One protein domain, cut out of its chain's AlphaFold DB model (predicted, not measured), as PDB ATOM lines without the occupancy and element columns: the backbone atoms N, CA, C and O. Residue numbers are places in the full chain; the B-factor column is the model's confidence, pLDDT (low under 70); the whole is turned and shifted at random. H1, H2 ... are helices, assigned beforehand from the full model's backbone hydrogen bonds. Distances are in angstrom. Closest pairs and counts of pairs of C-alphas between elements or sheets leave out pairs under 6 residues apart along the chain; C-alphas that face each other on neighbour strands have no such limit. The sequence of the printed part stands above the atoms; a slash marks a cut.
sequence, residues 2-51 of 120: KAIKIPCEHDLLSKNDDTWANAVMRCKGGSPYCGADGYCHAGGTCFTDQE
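AT A GLANCE: This is residues 2 to 51 of the 120 residues of an uncharacterized protein of Acinetobacter baumannii (UniProt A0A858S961). There is little regular structure here: two short helices, H1 and H2, pack together, and a long looped stretch, residues 25 to 51, folds back past H1. The first residues, from Lys 2, trail away as a tail. The printed part has 50 residues, with H1 then H2 holding 13 of them, and no named strand; the class is all helix. It is compact, with a radius of gyration of the C-alphas of 10.1 A and spans of 30 by 27 by 17 A.

HOW THE PARTS SIT: Look first at H1, residues 9 to 13, then past a tight link of 3 residues to H2, residues 17 to 24. They touch, and their closest C-alphas, those of Leu 12 and Trp 20, are 5.1 A apart. In H2 every O i to N i+4 pair is within hydrogen-bond range; in H1 it is 0 of 1, but 2 of 2 O i to N i+3 pairs.

IN THESE COORDINATES: Find C-alpha 9 at (-0.787, 5.958, 10.205); from there H1 runs 7.7 A to C-alpha 13. H2 runs 10.3 A from C-alpha 17 at (12.874, 6.143, 5.647) to C-alpha 24 at (3.294, 4.381, 2.296).

THE WHOLE: The two C-alphas farthest apart, those of Lys 2 and His 41, are 30.9 A apart. The printed part has no cut. The model's pLDDT is under 70 at residues 2 to 4, 29 to 36 and 42 to 44.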
ATOM      1  N   LYS A   2      10.353 -13.104  13.727       55.66
ATOM      2  CA  LYS A   2      10.496 -11.716  14.200       55.66
ATOM      3  C   LYS A   2       9.103 -11.082  14.276       55.66
ATOM      4  O   LYS A   2       8.308 -11.322  13.372       55.66
ATOM      5  N   ALA A   3       8.807 -10.320  15.331       58.31
ATOM      6  CA  ALA A   3       7.563  -9.557  15.412       58.31
ATOM      7  C   ALA A   3       7.471  -8.619  14.196       58.31
ATOM      8  O   ALA A   3       8.412  -7.869  13.920       58.31
ATOM      9  N   ILE A   4       6.379  -8.716  13.441       67.69
ATOM     10  CA  ILE A   4       6.116  -7.854  12.291       67.69
ATOM     11  C   ILE A   4       5.229  -6.734  12.812       67.69
ATOM     12  O   ILE A   4       4.037  -6.948  12.990       67.69
ATOM     13  N   LYS A   5       5.816  -5.558  13.062       75.06
ATOM     14  CA  LYS A   5       5.023  -4.351  13.299       75.06
ATOM     15  C   LYS A   5       4.183  -4.102  12.050       75.06
ATOM     16  O   LYS A   5       4.745  -3.967  10.961       75.06
ATOM     17  N   ILE A   6       2.866  -4.050  12.207       77.75
ATOM     18  CA  ILE A   6       1.970  -3.661  11.119       77.75
ATOM     19  C   ILE A   6       2.139  -2.152  10.927       77.75
ATOM     20  O   ILE A   6       1.931  -1.413  11.895       77.75
ATOM     21  N   PRO A   7       2.545  -1.682   9.733       77.75
ATOM     22  CA  PRO A   7       2.672  -0.255   9.486       77.75
ATOM     23  C   PRO A   7       1.337   0.442   9.734       77.75
ATOM     24  O   PRO A   7       0.296  -0.025   9.269       77.75
ATOM     25  N   CYS A   8       1.369   1.544  10.471       77.31
ATOM     26  CA  CYS A   8       0.174   2.307  10.809       77.31
ATOM     27  C   CYS A   8       0.299   3.767  10.374       77.31
ATOM     28  O   CYS A   8       1.337   4.216   9.897       77.31
ATOM     29  N   GLU A   9      -0.766   4.539  10.563       79.00
ATOM     30  CA  GLU A   9      -0.787   5.958  10.205       79.00
ATOM     31  C   GLU A   9       0.341   6.762  10.853       79.00
ATOM     32  O   GLU A   9       0.973   7.579  10.194       79.00
ATOM     33  N   HIS A  10       0.660   6.478  12.117       79.81
ATOM     34  CA  HIS A  10       1.752   7.156  12.810       79.81
ATOM     35  C   HIS A  10       3.109   6.961  12.114       79.81
ATOM     36  O   HIS A  10       3.964   7.842  12.169       79.81
ATOM     37  N   ASP A  11       3.301   5.838  11.419       83.94
ATOM     38  CA  ASP A  11       4.537   5.554  10.694       83.94
ATOM     39  C   ASP A  11       4.720   6.459   9.463       83.94
ATOM     40  O   ASP A  11       5.855   6.660   9.031       83.94
ATOM     41  N   LEU A  12       3.653   7.100   8.959       81.75
ATOM     42  CA  LEU A  12       3.736   8.121   7.903       81.75
ATOM     43  C   LEU A  12       4.412   9.420   8.373       81.75
ATOM     44  O   LEU A  12       4.843  10.216   7.543       81.75
ATOM     45  N   LEU A  13       4.528   9.639   9.687       84.19
ATOM     46  CA  LEU A  13       5.254  10.772  10.277       84.19
ATOM     47  C   LEU A  13       6.702  10.415  10.642       84.19
ATOM     48  O   LEU A  13       7.436  11.247  11.185       84.19
ATOM     49  N   SER A  14       7.117   9.172  10.392       82.50
ATOM     50  CA  SER A  14       8.442   8.708  10.773       82.50
ATOM     51  C   SER A  14       9.526   9.394   9.946       82.50
ATOM     52  O   SER A  14       9.456   9.459   8.725       82.50
ATOM     53  N   LYS A  15      10.586   9.847  10.623       85.44
ATOM     54  CA  LYS A  15      11.824  10.316   9.976       85.44
ATOM     55  C   LYS A  15      12.736   9.170   9.530       85.44
ATOM     56  O   LYS A  15      13.802   9.418   8.983       85.44
ATOM     57  N   ASN A  16      12.383   7.931   9.870       88.12
ATOM     58  CA  ASN A  16      13.098   6.750   9.418       88.12
ATOM     59  C   ASN A  16      12.497   6.304   8.082       88.12
ATOM     60  O   ASN A  16      11.343   5.872   8.046       88.12
ATOM     61  N   ASP A  17      13.303   6.390   7.025       84.50
ATOM     62  CA  ASP A  17      12.874   6.143   5.647       84.50
ATOM     63  C   ASP A  17      12.261   4.751   5.461       84.50
ATOM     64  O   ASP A  17      11.229   4.629   4.809       84.50
ATOM     65  N   ASP A  18      12.818   3.709   6.089       85.25
ATOM     66  CA  ASP A  18      12.272   2.348   6.000       85.25
ATOM     67  C   ASP A  18      10.882   2.249   6.639       85.25
ATOM     68  O   ASP A  18       9.984   1.588   6.120       85.25
ATOM     69  N   THR A  19      10.691   2.894   7.788       84.56
ATOM     70  CA  THR A  19       9.412   2.891   8.512       84.56
ATOM     71  C   THR A  19       8.350   3.645   7.721       84.56
ATOM     72  O   THR A  19       7.245   3.137   7.531       84.56
ATOM     73  N   TRP A  20       8.717   4.818   7.201       84.38
ATOM     74  CA  TRP A  20       7.856   5.628   6.351       84.38
ATOM     75  C   TRP A  20       7.496   4.898   5.052       84.38
ATOM     76  O   TRP A  20       6.317   4.754   4.728       84.38
ATOM     77  N   ALA A  21       8.488   4.351   4.342       81.81
ATOM     78  CA  ALA A  21       8.282   3.647   3.081       81.81
ATOM     79  C   ALA A  21       7.382   2.420   3.266       81.81
ATOM     80  O   ALA A  21       6.467   2.202   2.473       81.81
ATOM     81  N   ASN A  22       7.576   1.649   4.340       81.75
ATOM     82  CA  ASN A  22       6.707   0.514   4.656       81.75
ATOM     83  C   ASN A  22       5.254   0.936   4.919       81.75
ATOM     84  O   ASN A  22       4.344   0.190   4.562       81.75
ATOM     85  N   ALA A  23       5.019   2.110   5.510       80.81
ATOM     86  CA  ALA A  23       3.676   2.644   5.724       80.81
ATOM     87  C   ALA A  23       3.035   3.130   4.417       80.81
ATOM     88  O   ALA A  23       1.909   2.739   4.106       80.81
ATOM     89  N   VAL A  24       3.769   3.891   3.601       79.31
ATOM     90  CA  VAL A  24       3.294   4.381   2.296       79.31
ATOM     91  C   VAL A  24       2.962   3.230   1.345       79.31
ATOM     92  O   VAL A  24       1.921   3.236   0.691       79.31
ATOM     93  N   MET A  25       3.793   2.184   1.313       78.38
ATOM     94  CA  MET A  25       3.564   1.002   0.474       78.38
ATOM     95  C   MET A  25       2.305   0.210   0.854       78.38
ATOM     96  O   MET A  25       1.846  -0.624   0.074       78.38
ATOM     97  N   ARG A  26       1.734   0.445   2.041       77.75
ATOM     98  CA  ARG A  26       0.493  -0.197   2.496       77.75
ATOM     99  C   ARG A  26      -0.758   0.602   2.158       77.75
ATOM    100  O   ARG A  26      -1.858   0.109   2.412       77.75
ATOM    101  N   CYS A  27      -0.626   1.778   1.557       77.25
ATOM    102  CA  CYS A  27      -1.766   2.588   1.164       77.25
ATOM    103  C   CYS A  27      -2.543   1.958  -0.013       77.25
ATOM    104  O   CYS A  27      -1.964   1.597  -1.038       77.25
ATOM    105  N   LYS A  28      -3.872   1.837   0.109       72.31
ATOM    106  CA  LYS A  28      -4.774   1.312  -0.924       72.31
ATOM    107  C   LYS A  28      -4.689   2.169  -2.197       72.31
ATOM    108  O   LYS A  28      -4.789   3.395  -2.150       72.31
ATOM    109  N   GLY A  29      -4.556   1.501  -3.347       61.81
ATOM    110  CA  GLY A  29      -4.897   2.044  -4.670       61.81
ATOM    111  C   GLY A  29      -4.072   3.228  -5.183       61.81
ATOM    112  O   GLY A  29      -4.549   3.931  -6.069       61.81
ATOM    113  N   GLY A  30      -2.871   3.477  -4.654       52.31
ATOM    114  CA  GLY A  30      -2.046   4.601  -5.109       52.31
ATOM    115  C   GLY A  30      -2.638   5.966  -4.752       52.31
ATOM    116  O   GLY A  30      -2.446   6.914  -5.506       52.31
ATOM    117  N   SER A  31      -3.369   6.061  -3.632       55.97
ATOM    118  CA  SER A  31      -3.882   7.335  -3.121       55.97
ATOM    119  C   SER A  31      -2.725   8.338  -2.978       55.97
ATOM    120  O   SER A  31      -1.891   8.164  -2.086       55.97
ATOM    121  N   PRO A  32      -2.652   9.385  -3.823       54.97
ATOM    122  CA  PRO A  32      -1.510  10.303  -3.849       54.97
ATOM    123  C   PRO A  32      -1.398  11.148  -2.573       54.97
ATOM    124  O   PRO A  32      -0.405  11.836  -2.364       54.97
ATOM    125  N   TYR A  33      -2.415  11.079  -1.712       58.16
ATOM    126  CA  TYR A  33      -2.505  11.801  -0.450       58.16
ATOM    127  C   TYR A  33      -2.089  10.960   0.757       58.16
ATOM    128  O   TYR A  33      -2.015  11.485   1.861       58.16
ATOM    129  N   CYS A  34      -1.811   9.665   0.583       64.94
ATOM    130  CA  CYS A  34      -1.367   8.827   1.688       64.94
ATOM    131  C   CYS A  34       0.114   9.108   1.989       64.94
ATOM    132  O   CYS A  34       1.000   8.596   1.309       64.94
ATOM    133  N   GLY A  35       0.374   9.960   2.985       61.50
ATOM    134  CA  GLY A  35       1.724  10.241   3.483       61.50
ATOM    135  C   GLY A  35       2.389  11.526   2.980       61.50
ATOM    136  O   GLY A  35       3.503  11.804   3.410       61.50
ATOM    137  N   ALA A  36       1.736  12.337   2.137       65.69
ATOM    138  CA  ALA A  36       2.293  13.622   1.686       65.69
ATOM    139  C   ALA A  36       2.390  14.661   2.824       65.69
ATOM    140  O   ALA A  36       3.334  15.445   2.883       65.69
ATOM    141  N   ASP A  37       1.432  14.632   3.747       73.44
ATOM    142  CA  ASP A  37       1.386  15.413   4.988       73.44
ATOM    143  C   ASP A  37       1.533  14.527   6.241       73.44
ATOM    144  O   ASP A  37       1.378  14.998   7.368       73.44
ATOM    145  N   GLY A  38       1.840  13.239   6.047       70.25
ATOM    146  CA  GLY A  38       1.959  12.255   7.119       70.25
ATOM    147  C   GLY A  38       0.628  11.834   7.753       70.25
ATOM    148  O   GLY A  38       0.639  11.289   8.855       70.25
ATOM    149  N   TYR A  39      -0.508  12.081   7.091       73.25
ATOM    150  CA  TYR A  39      -1.835  11.816   7.646       73.25
ATOM    151  C   TYR A  39      -2.759  11.090   6.654       73.25
ATOM    152  O   TYR A  39      -2.731  11.316   5.445       73.25
ATOM    153  N   CYS A  40      -3.607  10.196   7.163       74.31
ATOM    154  CA  CYS A  40      -4.687   9.565   6.419       74.31
ATOM    155  C   CYS A  40      -6.013  10.263   6.747       74.31
ATOM    156  O   CYS A  40      -6.701   9.941   7.716       74.31
ATOM    157  N   HIS A  41      -6.458  11.134   5.840       73.56
ATOM    158  CA  HIS A  41      -7.734  11.869   5.936       73.56
ATOM    159  C   HIS A  41      -9.001  10.999   5.946       73.56
ATOM    160  O   HIS A  41     -10.114  11.516   6.009       73.56
ATOM    161  N   ALA A  42      -8.857   9.676   5.885       69.88
ATOM    162  CA  ALA A  42      -9.953   8.720   5.878       69.88
ATOM    163  C   ALA A  42      -9.938   7.791   7.110       69.88
ATOM    164  O   ALA A  42     -10.400   6.653   7.030       69.88
ATOM    165  N   GLY A  43      -9.379   8.242   8.241       65.56
ATOM    166  CA  GLY A  43      -9.451   7.521   9.520       65.56
ATOM    167  C   GLY A  43      -8.799   6.138   9.474       65.56
ATOM    168  O   GLY A  43      -9.377   5.158   9.934       65.56
ATOM    169  N   GLY A  44      -7.634   6.038   8.830       67.44
ATOM    170  CA  GLY A  44      -6.899   4.781   8.661       67.44
ATOM    171  C   GLY A  44      -7.390   3.879   7.522       67.44
ATOM    172  O   GLY A  44      -6.684   2.945   7.152       67.44
ATOM    173  N   THR A  45      -8.524   4.175   6.873       71.44
ATOM    174  CA  THR A  45      -9.008   3.380   5.720       71.44
ATOM    175  C   THR A  45      -8.132   3.515   4.472       71.44
ATOM    176  O   THR A  45      -8.292   2.747   3.523       71.44
ATOM    177  N   CYS A  46      -7.169   4.446   4.486       72.50
ATOM    178  CA  CYS A  46      -6.120   4.526   3.479       72.50
ATOM    179  C   CYS A  46      -5.235   3.279   3.481       72.50
ATOM    180  O   CYS A  46      -4.645   2.996   2.450       72.50
ATOM    181  N   PHE A  47      -5.129   2.538   4.587       75.88
ATOM    182  CA  PHE A  47      -4.297   1.341   4.666       75.88
ATOM    183  C   PHE A  47      -5.028   0.109   4.133       75.88
ATOM    184  O   PHE A  47      -6.242  -0.046   4.278       75.88
ATOM    185  N   THR A  48      -4.273  -0.770   3.479       73.12
ATOM    186  CA  THR A  48      -4.758  -2.061   2.988       73.12
ATOM    187  C   THR A  48      -5.041  -2.965   4.177       73.12
ATOM    188  O   THR A  48      -4.189  -3.090   5.056       73.12
ATOM    189  N   ASP A  49      -6.213  -3.601   4.198       74.94
ATOM    190  CA  ASP A  49      -6.538  -4.577   5.235       74.94
ATOM    191  C   ASP A  49      -5.538  -5.731   5.128       74.94
ATOM    192  O   ASP A  49      -5.420  -6.379   4.086       74.94
ATOM    193  N   GLN A  50      -4.748  -5.932   6.182       73.31
ATOM    194  CA  GLN A  50      -3.733  -6.971   6.212       73.31
ATOM    195  C   GLN A  50      -4.285  -8.191   6.941       73.31
ATOM    196  O   GLN A  50      -4.439  -8.179   8.162       73.31
ATOM    197  N   GLU A  51      -4.535  -9.263   6.194       81.19
ATOM    198  CA  GLU A  51      -4.781 -10.570   6.793       81.19
ATOM    199  C   GLU A  51      -3.487 -11.086   7.437       81.19
ATOM    200  O   GLU A  51      -2.417 -11.098   6.822       81.19
TER     201      GLU A  51